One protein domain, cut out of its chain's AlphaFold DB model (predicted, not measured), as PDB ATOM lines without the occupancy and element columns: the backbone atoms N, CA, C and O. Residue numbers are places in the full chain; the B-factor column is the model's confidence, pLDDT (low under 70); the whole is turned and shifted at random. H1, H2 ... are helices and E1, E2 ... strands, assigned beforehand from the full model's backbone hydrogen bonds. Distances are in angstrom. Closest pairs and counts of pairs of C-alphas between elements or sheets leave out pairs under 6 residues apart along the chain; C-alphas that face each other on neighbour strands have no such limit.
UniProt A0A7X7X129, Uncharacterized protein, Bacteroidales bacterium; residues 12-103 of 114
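What this domain is: This is residues 12 to 103 of the 114 residues of an uncharacterized protein of Bacteroidales bacterium (UniProt A0A7X7X129). A strongly twisted sheet of three strands, E2, E3 and E4, has the short helices H1 and H2 over it, toward different ends of E3. A separate two-stranded ribbon of E1 and E5 runs out from beside the helices, apart from the sheet. The printed part has 92 residues, with two named helices and five named strands in the order E1 H1 E2 E3 E4 H2 E5. Both sheets are antiparallel, the larger in the order E2 - E3 - E4, and the class is mixed, helices and strands. The whole is only just compact, close to loose, with a radius of gyration of the C-alphas of 14.4 A and spans of 42 by 28 by 25 A.

How they stand to each other: E1, residues 12 to 18, is the antiparallel neighbour of E5, residues 89 to 97, at 177 degrees; N 13 and O 95 are 2.9 A apart, within hydrogen-bond range. H1, residues 26 to 33, is on the sheet of E2, residues 42 to 51, E3, residues 56 to 65, and E4, residues 70 to 74. Its height over the sheet is 9.7 A, and it runs across the strands, at 87 degrees to E2 on the local plane. The closest C-alphas of H1 and E2 are those of Gln 27 and Cys 44, 5.4 A apart. E2 bends by 65 degrees at residue 45. E2, E3 and E4 form a meander, each strand the antiparallel neighbour of the one before. In the hairpin of E2 and E3, N 48 and O 60 are 2.8 A apart; in that of E3 and E4, N 63 and O 72 are 2.9 A apart. H2, residues 82 to 87, is over E3 at a height over the sheet of 9.1 A and only just stands up from it, rising 43 degrees. The closest C-alphas of H2 and E3 are those of Tyr 82 and Val 57, 5.9 A apart. With H1 and H2 on one face, the sheet and helices make two layers. H1 and H2 are apart. In both helices every O i to N i+4 pair is within hydrogen-bond range.

Where its parts are: E1 begins at C-alpha 12, (-18.415, -10.368, -3.895), and is 19.6 A long. H1 measures 10.6 A, E2 25.5 A, E3 27.8 A, E4 12.8 A and H2 8.4 A. C-alpha 56, where E3 begins, is at (-17.554, 5.222, 9.984). E5, 22.4 A long, ends at C-alpha 97, (-14.584, -8.363, -8.458).

The domain as a whole: The two C-alphas farthest apart, those of Lys 35 and Ile 103, are 44.2 A apart. The printed part has no cut, and no link is long. The mean pLDDT of the printed part is 90.8, and no printed residue is under 70.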
ATOM      1  N   GLY A  12     -19.330  -9.607  -4.719       85.00
ATOM      2  CA  GLY A  12     -18.415 -10.368  -3.895       85.00
ATOM      3  C   GLY A  12     -19.058 -11.199  -2.812       85.00
ATOM      4  O   GLY A  12     -20.260 -11.111  -2.545       85.00
ATOM      5  N   THR A  13     -18.198 -11.975  -2.172       86.25
ATOM      6  CA  THR A  13     -18.493 -12.791  -1.004       86.25
ATOM      7  C   THR A  13     -17.662 -12.292   0.174       86.25
ATOM      8  O   THR A  13     -16.676 -11.566   0.021       86.25
ATOM      9  N   ALA A  14     -18.098 -12.644   1.377       89.62
ATOM     10  CA  ALA A  14     -17.329 -12.398   2.581       89.62
ATOM     11  C   ALA A  14     -17.427 -13.610   3.504       89.62
ATOM     12  O   ALA A  14     -18.498 -14.209   3.637       89.62
ATOM     13  N   ALA A  15     -16.317 -13.930   4.156       90.25
ATOM     14  CA  ALA A  15     -16.227 -14.944   5.195       90.25
ATOM     15  C   ALA A  15     -15.660 -14.303   6.465       90.25
ATOM     16  O   ALA A  15     -14.759 -13.465   6.411       90.25
ATOM     17  N   ALA A  16     -16.223 -14.658   7.619       92.88
ATOM     18  CA  ALA A  16     -15.906 -13.993   8.875       92.88
ATOM     19  C   ALA A  16     -15.882 -14.974  10.046       92.88
ATOM     20  O   ALA A  16     -16.836 -15.727  10.239       92.88
ATOM     21  N   ASP A  17     -14.846 -14.864  10.878       92.31
ATOM     22  CA  ASP A  17     -14.775 -15.511  12.185       92.31
ATOM     23  C   ASP A  17     -14.888 -14.448  13.279       92.31
ATOM     24  O   ASP A  17     -14.053 -13.540  13.365       92.31
ATOM     25  N   VAL A  18     -15.893 -14.572  14.151       92.88
ATOM     26  CA  VAL A  18     -16.051 -13.687  15.317       92.88
ATOM     27  C   VAL A  18     -14.849 -13.836  16.250       92.88
ATOM     28  O   VAL A  18     -14.281 -14.916  16.393       92.88
ATOM     29  N   SER A  19     -14.439 -12.738  16.876       90.31
ATOM     30  CA  SER A  19     -13.227 -12.698  17.681       90.31
ATOM     31  C   SER A  19     -13.291 -13.586  18.929       90.31
ATOM     32  O   SER A  19     -14.340 -13.746  19.564       90.31
ATOM     33  N   ASP A  20     -12.139 -14.131  19.329       89.75
ATOM     34  CA  ASP A  20     -12.036 -15.058  20.464       89.75
ATOM     35  C   ASP A  20     -12.390 -14.390  21.801       89.75
ATOM     36  O   ASP A  20     -12.987 -15.024  22.674       89.75
ATOM     37  N   HIS A  21     -12.106 -13.091  21.952       87.75
ATOM     38  CA  HIS A  21     -12.470 -12.327  23.153       87.75
ATOM     39  C   HIS A  21     -13.992 -12.176  23.331       87.75
ATOM     40  O   HIS A  21     -14.461 -11.941  24.441       87.75
ATOM     41  N   LEU A  22     -14.766 -12.387  22.261       86.62
ATOM     42  CA  LEU A  22     -16.231 -12.446  22.262       86.62
ATOM     43  C   LEU A  22     -16.741 -13.891  22.298       86.62
ATOM     44  O   LEU A  22     -17.893 -14.166  21.969       86.62
ATOM     45  N   SER A  23     -15.871 -14.838  22.662       88.25
ATOM     46  CA  SER A  23     -16.161 -16.273  22.688       88.25
ATOM     47  C   SER A  23     -16.689 -16.802  21.350       88.25
ATOM     48  O   SER A  23     -17.532 -17.696  21.335       88.25
ATOM     49  N   ASN A  24     -16.213 -16.240  20.231       89.88
ATOM     50  CA  ASN A  24     -16.668 -16.584  18.880       89.88
ATOM     51  C   ASN A  24     -18.193 -16.426  18.692       89.88
ATOM     52  O   ASN A  24     -18.804 -17.150  17.907       89.88
ATOM     53  N   SER A  25     -18.827 -15.501  19.425       91.88
ATOM     54  CA  SER A  25     -20.283 -15.363  19.461       91.88
ATOM     55  C   SER A  25     -20.737 -13.922  19.265       91.88
ATOM     56  O   SER A  25     -20.581 -13.060  20.131       91.88
ATOM     57  N   LEU A  26     -21.385 -13.680  18.124       92.06
ATOM     58  CA  LEU A  26     -22.067 -12.418  17.849       92.06
ATOM     59  C   LEU A  26     -23.203 -12.161  18.850       92.06
ATOM     60  O   LEU A  26     -23.421 -11.029  19.270       92.06
ATOM     61  N   GLN A  27     -23.891 -13.227  19.272       94.56
ATOM     62  CA  GLN A  27     -24.922 -13.157  20.306       94.56
ATOM     63  C   GLN A  27     -24.344 -12.605  21.611       94.56
ATOM     64  O   GLN A  27     -24.915 -11.691  22.203       94.56
ATOM     65  N   LYS A  28     -23.190 -13.132  22.040       93.38
ATOM     66  CA  LYS A  28     -22.518 -12.691  23.265       93.38
ATOM     67  C   LYS A  28     -22.147 -11.215  23.191       93.38
ATOM     68  O   LYS A  28     -22.433 -10.479  24.128       93.38
ATOM     69  N   PHE A  29     -21.577 -10.782  22.067       92.94
ATOM     70  CA  PHE A  29     -21.261  -9.374  21.843       92.94
ATOM     71  C   PHE A  29     -22.474  -8.464  22.076       92.94
ATOM     72  O   PHE A  29     -22.360  -7.474  22.795       92.94
ATOM     73  N   LEU A  30     -23.635  -8.805  21.511       94.19
ATOM     74  CA  LEU A  30     -24.829  -7.966  21.613       94.19
ATOM     75  C   LEU A  30     -25.397  -7.915  23.031       94.19
ATOM     76  O   LEU A  30     -25.720  -6.828  23.502       94.19
ATOM     77  N   VAL A  31     -25.453  -9.058  23.717       94.94
ATOM     78  CA  VAL A  31     -25.898  -9.146  25.118       94.94
ATOM     79  C   VAL A  31     -24.973  -8.359  26.049       94.94
ATOM     80  O   VAL A  31     -25.449  -7.616  26.903       94.94
ATOM     81  N   ASP A  32     -23.657  -8.478  25.863       93.69
ATOM     82  CA  ASP A  32     -22.673  -7.817  26.724       93.69
ATOM     83  C   ASP A  32     -22.596  -6.298  26.456       93.69
ATOM     84  O   ASP A  32     -22.336  -5.513  27.372       93.69
ATOM     85  N   THR A  33     -22.826  -5.870  25.210       92.12
ATOM     86  CA  THR A  33     -22.660  -4.467  24.782       92.12
ATOM     87  C   THR A  33     -23.932  -3.638  24.955       92.12
ATOM     88  O   THR A  33     -23.869  -2.482  25.384       92.12
ATOM     89  N   TYR A  34     -25.099  -4.199  24.632       93.19
ATOM     90  CA  TYR A  34     -26.357  -3.458  24.568       93.19
ATOM     91  C   TYR A  34     -27.311  -3.894  25.670       93.19
ATOM     92  O   TYR A  34     -28.031  -4.876  25.541       93.19
ATOM     93  N   LYS A  35     -27.407  -3.094  26.737       92.00
ATOM     94  CA  LYS A  35     -28.317  -3.365  27.869       92.00
ATOM     95  C   LYS A  35     -29.792  -3.505  27.472       92.00
ATOM     96  O   LYS A  35     -30.561  -4.103  28.211       92.00
ATOM     97  N   SER A  36     -30.194  -2.898  26.356       92.38
ATOM     98  CA  SER A  36     -31.553  -2.972  25.812       92.38
ATOM     99  C   SER A  36     -31.798  -4.207  24.941       92.38
ATOM    100  O   SER A  36     -32.933  -4.426  24.516       92.38
ATOM    101  N   PHE A  37     -30.765  -4.995  24.640       95.38
ATOM    102  CA  PHE A  37     -30.884  -6.184  23.815       95.38
ATOM    103  C   PHE A  37     -31.337  -7.382  24.660       95.38
ATOM    104  O   PHE A  37     -30.661  -7.801  25.597       95.38
ATOM    105  N   ASP A  38     -32.497  -7.935  24.310       96.38
ATOM    106  CA  ASP A  38     -33.066  -9.119  24.953       96.38
ATOM    107  C   ASP A  38     -32.500 -10.394  24.307       96.38
ATOM    108  O   ASP A  38     -32.981 -10.865  23.272       96.38
ATOM    109  N   GLY A  39     -31.443 -10.931  24.916       94.75
ATOM    110  CA  GLY A  39     -30.753 -12.125  24.429       94.75
ATOM    111  C   GLY A  39     -31.541 -13.431  24.553       94.75
ATOM    112  O   GLY A  39     -31.166 -14.399  23.891       94.75
ATOM    113  N   ASP A  40     -32.610 -13.460  25.355       96.00
ATOM    114  CA  ASP A  40     -33.483 -14.631  25.495       96.00
ATOM    115  C   ASP A  40     -34.519 -14.659  24.364       96.00
ATOM    116  O   ASP A  40     -34.831 -15.717  23.803       96.00
ATOM    117  N   ARG A  41     -35.028 -13.485  23.974       97.50
ATOM    118  CA  ARG A  41     -35.980 -13.362  22.865       97.50
ATOM    119  C   ARG A  41     -35.319 -13.429  21.495       97.50
ATOM    120  O   ARG A  41     -35.890 -14.034  20.585       97.50
ATOM    121  N   TYR A  42     -34.164 -12.793  21.315       98.06
ATOM    122  CA  TYR A  42     -33.558 -12.617  19.995       98.06
ATOM    123  C   TYR A  42     -32.291 -13.455  19.825       98.06
ATOM    124  O   TYR A  42     -31.374 -13.388  20.639       98.06
ATOM    125  N   SER A  43     -32.205 -14.193  18.717       96.69
ATOM    126  CA  SER A  43     -31.021 -14.972  18.337       96.69
ATOM    127  C   SER A  43     -30.355 -14.378  17.098       96.69
ATOM    128  O   SER A  43     -30.957 -14.323  16.028       96.69
ATOM    129  N   CYS A  44     -29.122 -13.899  17.222       95.00
ATOM    130  CA  CYS A  44     -28.425 -13.179  16.160       95.00
ATOM    131  C   CYS A  44     -27.517 -14.082  15.332       95.00
ATOM    132  O   CYS A  44     -26.731 -14.865  15.862       95.00
ATOM    133  N   HIS A  45     -27.617 -13.938  14.010       92.06
ATOM    134  CA  HIS A  45     -27.010 -14.861  13.045       92.06
ATOM    135  C   HIS A  45     -26.045 -14.186  12.071       92.06
ATOM    136  O   HIS A  45     -25.367 -14.867  11.309       92.06
ATOM    137  N   GLY A  46     -25.971 -12.857  12.076       92.69
ATOM    138  CA  GLY A  46     -25.031 -12.129  11.239       92.69
ATOM    139  C   GLY A  46     -25.230 -10.628  11.328       92.69
ATOM    140  O   GLY A  46     -26.002 -10.127  12.146       92.69
ATOM    141  N   CYS A  47     -24.545  -9.906  10.454       92.94
ATOM    142  CA  CYS A  47     -24.695  -8.469  10.322       92.94
ATOM    143  C   CYS A  47     -24.462  -8.023   8.880       92.94
ATOM    144  O   CYS A  47     -23.758  -8.684   8.117       92.94
ATOM    145  N   THR A  48     -25.011  -6.869   8.526       91.44
ATOM    146  CA  THR A  48     -24.581  -6.103   7.357       91.44
ATOM    147  C   THR A  48     -23.678  -4.970   7.807       91.44
ATOM    148  O   THR A  48     -23.940  -4.349   8.836       91.44
ATOM    149  N   MET A  49     -22.644  -4.680   7.021       90.00
ATOM    150  CA  MET A  49     -21.741  -3.558   7.260       90.00
ATOM    151  C   MET A  49     -21.775  -2.613   6.068       90.00
ATOM    152  O   MET A  49     -21.629  -3.044   4.924       90.00
ATOM    153  N   TRP A  50     -21.955  -1.324   6.337       87.81
ATOM    154  CA  TRP A  50     -21.835  -0.266   5.346       87.81
ATOM    155  C   TRP A  50     -20.727   0.695   5.758       87.81
ATOM    156  O   TRP A  50     -20.768   1.305   6.825       87.81
ATOM    157  N   ILE A  51     -19.722   0.802   4.898       86.69
ATOM    158  CA  ILE A  51     -18.497   1.564   5.126       86.69
ATOM    159  C   ILE A  51     -18.606   2.843   4.294       86.69
ATOM    160  O   ILE A  51     -18.700   2.789   3.069       86.69
ATOM    161  N   SER A  52     -18.614   3.998   4.960       80.62
ATOM    162  CA  SER A  52     -18.570   5.304   4.281       80.62
ATOM    163  C   SER A  52     -17.128   5.721   3.981       80.62
ATOM    164  O   SER A  52     -16.199   5.046   4.394       80.62
ATOM    165  N   ASN A  53     -16.902   6.861   3.330       76.44
ATOM    166  CA  ASN A  53     -15.570   7.464   3.172       76.44
ATOM    167  C   ASN A  53     -15.103   8.291   4.394       76.44
ATOM    168  O   ASN A  53     -14.043   8.910   4.338       76.44
ATOM    169  N   LYS A  54     -15.892   8.358   5.477       78.88
ATOM    170  CA  LYS A  54     -15.697   9.313   6.586       78.88
ATOM    171  C   LYS A  54     -15.085   8.747   7.872       78.88
ATOM    172  O   LYS A  54     -15.029   9.476   8.853       78.88
ATOM    173  N   GLY A  55     -14.657   7.490   7.920       79.50
ATOM    174  CA  GLY A  55     -14.212   6.873   9.182       79.50
ATOM    175  C   GLY A  55     -15.188   5.856   9.775       79.50
ATOM    176  O   GLY A  55     -14.815   5.111  10.678       79.50
ATOM    177  N   TYR A  56     -16.432   5.847   9.290       86.12
ATOM    178  CA  TYR A  56     -17.554   5.222   9.984       86.12
ATOM    179  C   TYR A  56     -18.090   3.981   9.277       86.12
ATOM    180  O   TYR A  56     -18.264   3.979   8.050       86.12
ATOM    181  N   VAL A  57     -18.430   2.985  10.095       90.00
ATOM    182  CA  VAL A  57     -19.168   1.777   9.728       90.00
ATOM    183  C   VAL A  57     -20.548   1.827  10.363       90.00
ATOM    184  O   VAL A  57     -20.693   1.926  11.584       90.00
ATOM    185  N   LEU A  58     -21.575   1.731   9.527       89.75
ATOM    186  CA  LEU A  58     -22.907   1.365   9.976       89.75
ATOM    187  C   LEU A  58     -22.987  -0.159  10.001       89.75
ATOM    188  O   LEU A  58     -22.804  -0.807   8.971       89.75
ATOM    189  N   MET A  59     -23.270  -0.714  11.172       91.19
ATOM    190  CA  MET A  59     -23.542  -2.132  11.323       91.19
ATOM    191  C   MET A  59     -25.008  -2.346  11.662       91.19
ATOM    192  O   MET A  59     -25.547  -1.667  12.531       91.19
ATOM    193  N   GLU A  60     -25.632  -3.314  11.007       93.50
ATOM    194  CA  GLU A  60     -26.986  -3.754  11.339       93.50
ATOM    195  C   GLU A  60     -26.942  -5.250  11.626       93.50
ATOM    196  O   GLU A  60     -26.492  -6.028  10.785       93.50
ATOM    197  N   PHE A  61     -27.400  -5.668  12.801       94.88
ATOM    198  CA  PHE A  61     -27.370  -7.068  13.215       94.88
ATOM    199  C   PHE A  61     -28.661  -7.766  12.815       94.88
ATOM    200  O   PHE A  61     -29.753  -7.283  13.109       94.88
ATOM    201  N   ILE A  62     -28.537  -8.904  12.141       95.88
ATOM    202  CA  ILE A  62     -29.663  -9.709  11.676       95.88
ATOM    203  C   ILE A  62     -29.945 -10.768  12.731       95.88
ATOM    204  O   ILE A  62     -29.131 -11.671  12.954       95.88
ATOM    205  N   CYS A  63     -31.111 -10.668  13.358       97.31
ATOM    206  CA  CYS A  63     -31.508 -11.557  14.437       97.31
ATOM    207  C   CYS A  63     -32.909 -12.108  14.207       97.31
ATOM    208  O   CYS A  63     -33.768 -11.449  13.624       97.31
ATOM    209  N   TYR A  64     -33.128 -13.333  14.653       98.00
ATOM    210  CA  TYR A  64     -34.412 -14.002  14.646       98.00
ATOM    211  C   TYR A  64     -35.141 -13.722  15.963       98.00
ATOM    212  O   TYR A  64     -34.574 -13.902  17.040       98.00
ATOM    213  N   ASP A  65     -36.383 -13.256  15.876       98.12
ATOM    214  CA  ASP A  65     -37.286 -13.124  17.016       98.12
ATOM    215  C   ASP A  65     -37.937 -14.480  17.296       98.12
ATOM    216  O   ASP A  65     -38.751 -14.961  16.502       98.12
ATOM    217  N   ASN A  66     -37.581 -15.099  18.422       97.31
ATOM    218  CA  ASN A  66     -38.077 -16.422  18.794       97.31
ATOM    219  C   ASN A  66     -39.571 -16.429  19.155       97.31
ATOM    220  O   ASN A  66     -40.174 -17.500  19.155       97.31
ATOM    221  N   VAL A  67     -40.170 -15.265  19.432       97.75
ATOM    222  CA  VAL A  67     -41.595 -15.136  19.779       97.75
ATOM    223  C   VAL A  67     -42.437 -14.881  18.532       97.75
ATOM    224  O   VAL A  67     -43.437 -15.554  18.303       97.75
ATOM    225  N   GLU A  68     -42.020 -13.922  17.704       97.62
ATOM    226  CA  GLU A  68     -42.771 -13.506  16.507       97.62
ATOM    227  C   GLU A  68     -42.390 -14.296  15.243       97.62
ATOM    228  O   GLU A  68     -42.965 -14.081  14.177       97.62
ATOM    229  N   HIS A  69     -41.393 -15.178  15.344       97.12
ATOM    230  CA  HIS A  69     -40.906 -16.048  14.271       97.12
ATOM    231  C   HIS A  69     -40.537 -15.309  12.975       97.12
ATOM    232  O   HIS A  69     -40.884 -15.720  11.865       97.12
ATOM    233  N   LYS A  70     -39.813 -14.195  13.110       97.25
ATOM    234  CA  LYS A  70     -39.367 -13.363  11.983       97.25
ATOM    235  C   LYS A  70     -37.960 -12.826  12.196       97.25
ATOM    236  O   LYS A  70     -37.516 -12.647  13.326       97.25
ATOM    237  N   TYR A  71     -37.283 -12.508  11.097       96.88
ATOM    238  CA  TYR A  71     -36.007 -11.800  11.147       96.88
ATOM    239  C   TYR A  71     -36.212 -10.294  11.289       96.88
ATOM    240  O   TYR A  71     -37.044  -9.694  10.606       96.88
ATOM    241  N   LEU A  72     -35.409  -9.692  12.157       96.31
ATOM    242  CA  LEU A  72     -35.338  -8.262  12.413       96.31
ATOM    243  C   LEU A  72     -33.893  -7.786  12.268       96.31
ATOM    244  O   LEU A  72     -32.944  -8.559  12.417       96.31
ATOM    245  N   LYS A  73     -33.743  -6.492  11.986       95.38
ATOM    246  CA  LYS A  73     -32.456  -5.804  12.005       95.38
ATOM    247  C   LYS A  73     -32.365  -4.922  13.243       95.38
ATOM    248  O   LYS A  73     -33.230  -4.074  13.448       95.38
ATOM    249  N   PHE A  74     -31.313  -5.102  14.031       95.19
ATOM    250  CA  PHE A  74     -30.960  -4.216  15.134       95.19
ATOM    251  C   PHE A  74     -29.904  -3.227  14.663       95.19
ATOM    252  O   PHE A  74     -28.864  -3.627  14.142       95.19
ATOM    253  N   ILE A  75     -30.181  -1.941  14.846       92.88
ATOM    254  CA  ILE A  75     -29.312  -0.850  14.416       92.88
ATOM    255  C   ILE A  75     -28.854  -0.117  15.680       92.88
ATOM    256  O   ILE A  75     -29.696   0.477  16.358       92.88
ATOM    257  N   PRO A  76     -27.563  -0.171  16.041       90.31
ATOM    258  CA  PRO A  76     -27.029   0.655  17.113       90.31
ATOM    259  C   PRO A  76     -27.203   2.141  16.798       90.31
ATOM    260  O   PRO A  76     -27.032   2.560  15.657       90.31
ATOM    261  N   GLU A  77     -27.495   2.950  17.816       84.69
ATOM    262  CA  GLU A  77     -27.678   4.402  17.642       84.69
ATOM    263  C   GLU A  77     -26.404   5.107  17.157       84.69
ATOM    264  O   GLU A  77     -26.475   6.115  16.456       84.69
ATOM    265  N   ASN A  78     -25.235   4.568  17.513       82.69
ATOM    266  CA  ASN A  78     -23.940   5.134  17.164       82.69
ATOM    267  C   ASN A  78     -23.277   4.346  16.034       82.69
ATOM    268  O   ASN A  78     -23.299   3.114  16.016       82.69
ATOM    269  N   HIS A  79     -22.619   5.067  15.129       81.75
ATOM    270  CA  HIS A  79     -21.717   4.461  14.157       81.75
ATOM    271  C   HIS A  79     -20.445   3.947  14.835       81.75
ATOM    272  O   HIS A  79     -19.939   4.566  15.773       81.75
ATOM    273  N   TYR A  80     -19.896   2.856  14.309       84.88
ATOM    274  CA  TYR A  80     -18.594   2.349  14.726       84.88
ATOM    275  C   TYR A  80     -17.478   3.046  13.955       84.88
ATOM    276  O   TYR A  80     -17.649   3.403  12.786       84.88
ATOM    277  N   LEU A  81     -16.310   3.180  14.578       88.56
ATOM    278  CA  LEU A  81     -15.072   3.382  13.830       88.56
ATOM    279  C   LEU A  81     -14.697   2.068  13.132       88.56
ATOM    280  O   LEU A  81     -15.000   0.989  13.645       88.56
ATOM    281  N   TYR A  82     -14.005   2.132  11.987       86.88
ATOM    282  CA  TYR A  82     -13.581   0.917  11.266       86.88
ATOM    283  C   TYR A  82     -12.838  -0.074  12.162       86.88
ATOM    284  O   TYR A  82     -13.073  -1.272  12.080       86.88
ATOM    285  N   GLN A  83     -11.964   0.434  13.029       86.31
ATOM    286  CA  GLN A  83     -11.156  -0.382  13.934       86.31
ATOM    287  C   GLN A  83     -12.044  -1.216  14.858       86.31
ATOM    288  O   GLN A  83     -11.868  -2.424  14.946       86.31
ATOM    289  N   ASP A  84     -13.048  -0.594  15.474       86.62
ATOM    290  CA  ASP A  84     -13.959  -1.278  16.392       86.62
ATOM    291  C   ASP A  84     -14.847  -2.288  15.662       86.62
ATOM    292  O   ASP A  84     -15.046  -3.401  16.148       86.62
ATOM    293  N   ALA A  85     -15.331  -1.931  14.468       89.06
ATOM    294  CA  ALA A  85     -16.133  -2.831  13.645       89.06
ATOM    295  C   ALA A  85     -15.337  -4.072  13.210       89.06
ATOM    296  O   ALA A  85     -15.842  -5.189  13.297       89.06
ATOM    297  N   PHE A  86     -14.083  -3.902  12.782       87.94
ATOM    298  CA  PHE A  86     -13.236  -5.029  12.388       87.94
ATOM    299  C   PHE A  86     -12.718  -5.830  13.584       87.94
ATOM    300  O   PHE A  86     -12.537  -7.034  13.445       87.94
ATOM    301  N   ASN A  87     -12.575  -5.226  14.767       89.31
ATOM    302  CA  ASN A  87     -12.204  -5.944  15.992       89.31
ATOM    303  C   ASN A  87     -13.243  -6.996  16.413       89.31
ATOM    304  O   ASN A  87     -12.889  -7.954  17.104       89.31
ATOM    305  N   LEU A  88     -14.499  -6.876  15.966       91.00
ATOM    306  CA  LEU A  88     -15.522  -7.914  16.142       91.00
ATOM    307  C   LEU A  88     -15.094  -9.258  15.536       91.00
ATOM    308  O   LEU A  88     -15.543 -10.310  15.996       91.00
ATOM    309  N   PHE A  89     -14.214  -9.240  14.536       93.06
ATOM    310  CA  PHE A  89     -13.774 -10.415  13.804       93.06
ATOM    311  C   PHE A  89     -12.280 -10.663  14.024       93.06
ATOM    312  O   PHE A  89     -11.459  -9.756  13.928       93.06
ATOM    313  N   LYS A  90     -11.893 -11.914  14.293       93.94
ATOM    314  CA  LYS A  90     -10.469 -12.305  14.277       93.94
ATOM    315  C   LYS A  90      -9.962 -12.568  12.861       93.94
ATOM    316  O   LYS A  90      -8.761 -12.499  12.615       93.94
ATOM    317  N   ARG A  91     -10.875 -12.897  11.946       90.88
ATOM    318  CA  ARG A  91     -10.624 -13.056  10.513       90.88
ATOM    319  C   ARG A  91     -11.816 -12.499   9.765       90.88
ATOM    320  O   ARG A  91     -12.950 -12.856  10.076       90.88
ATOM    321  N   PHE A  92     -11.549 -11.634   8.799       91.62
ATOM    322  CA  PHE A  92     -12.571 -11.100   7.919       91.62
ATOM    323  C   PHE A  92     -12.017 -11.016   6.503       91.62
ATOM    324  O   PHE A  92     -11.184 -10.163   6.200       91.62
ATOM    325  N   GLU A  93     -12.439 -11.958   5.669       89.69
ATOM    326  CA  GLU A  93     -12.039 -12.081   4.276       89.69
ATOM    327  C   GLU A  93     -13.152 -11.529   3.389       89.69
ATOM    328  O   GLU A  93     -14.326 -11.863   3.559       89.69
ATOM    329  N   ILE A  94     -12.773 -10.673   2.445       89.19
ATOM    330  CA  ILE A  94     -13.669 -10.107   1.443       89.19
ATOM    331  C   ILE A  94     -13.067 -10.416   0.078       89.19
ATOM    332  O   ILE A  94     -11.934 -10.021  -0.196       89.19
ATOM    333  N   VAL A  95     -13.851 -11.052  -0.788       88.06
ATOM    334  CA  VAL A  95     -13.486 -11.299  -2.185       88.06
ATOM    335  C   VAL A  95     -14.459 -10.512  -3.053       88.06
ATOM    336  O   VAL A  95     -15.660 -10.764  -3.008       88.06
ATOM    337  N   ILE A  96     -13.965  -9.527  -3.806       89.56
ATOM    338  CA  ILE A  96     -14.782  -8.646  -4.654       89.56
ATOM    339  C   ILE A  96     -14.171  -8.509  -6.047       89.56
ATOM    340  O   ILE A  96     -12.957  -8.402  -6.195       89.56
ATOM    341  N   GLY A  97     -15.017  -8.472  -7.070       88.62
ATOM    342  CA  GLY A  97     -14.584  -8.363  -8.458       88.62
ATOM    343  C   GLY A  97     -15.751  -8.256  -9.436       88.62
ATOM    344  O   GLY A  97     -16.921  -8.412  -9.073       88.62
ATOM    345  N   THR A  98     -15.434  -8.000 -10.702       89.25
ATOM    346  CA  THR A  98     -16.395  -8.121 -11.802       89.25
ATOM    347  C   THR A  98     -16.500  -9.597 -12.177       89.25
ATOM    348  O   THR A  98     -15.482 -10.202 -12.493       89.25
ATOM    349  N   HIS A  99     -17.703 -10.180 -12.135       83.38
ATOM    350  CA  HIS A  99     -17.918 -11.621 -12.371       83.38
ATOM    351  C   HIS A  99     -17.109 -12.539 -11.434       83.38
ATOM    352  O   HIS A  99     -16.717 -13.627 -11.829       83.38
ATOM    353  N   ILE A 100     -16.853 -12.120 -10.190       85.75
ATOM    354  CA  ILE A 100     -15.990 -12.871  -9.260       85.75
ATOM    355  C   ILE A 100     -16.492 -14.288  -8.953       85.75
ATOM    356  O   ILE A 100     -15.689 -15.181  -8.727       85.75
ATOM    357  N   ASP A 101     -17.806 -14.509  -9.021       82.56
ATOM    358  CA  ASP A 101     -18.418 -15.831  -8.847       82.56
ATOM    359  C   ASP A 101     -18.106 -16.793 -10.020       82.56
ATOM    360  O   ASP A 101     -18.380 -17.987  -9.927       82.56
ATOM    361  N   GLU A 102     -17.556 -16.280 -11.128       85.38
ATOM    362  CA  GLU A 102     -17.157 -17.025 -12.334       85.38
ATOM    363  C   GLU A 102     -15.627 -17.177 -12.452       85.38
ATOM    364  O   GLU A 102     -15.139 -17.782 -13.408       85.38
ATOM    365  N   ILE A 103     -14.860 -16.612 -11.512       85.25
ATOM    366  CA  ILE A 103     -13.395 -16.601 -11.533       85.25
ATOM    367  C   ILE A 103     -12.878 -17.571 -10.471       85.25
ATOM    368  O   ILE A 103     -13.150 -17.411  -9.284       85.25
TER     369      ILE A 103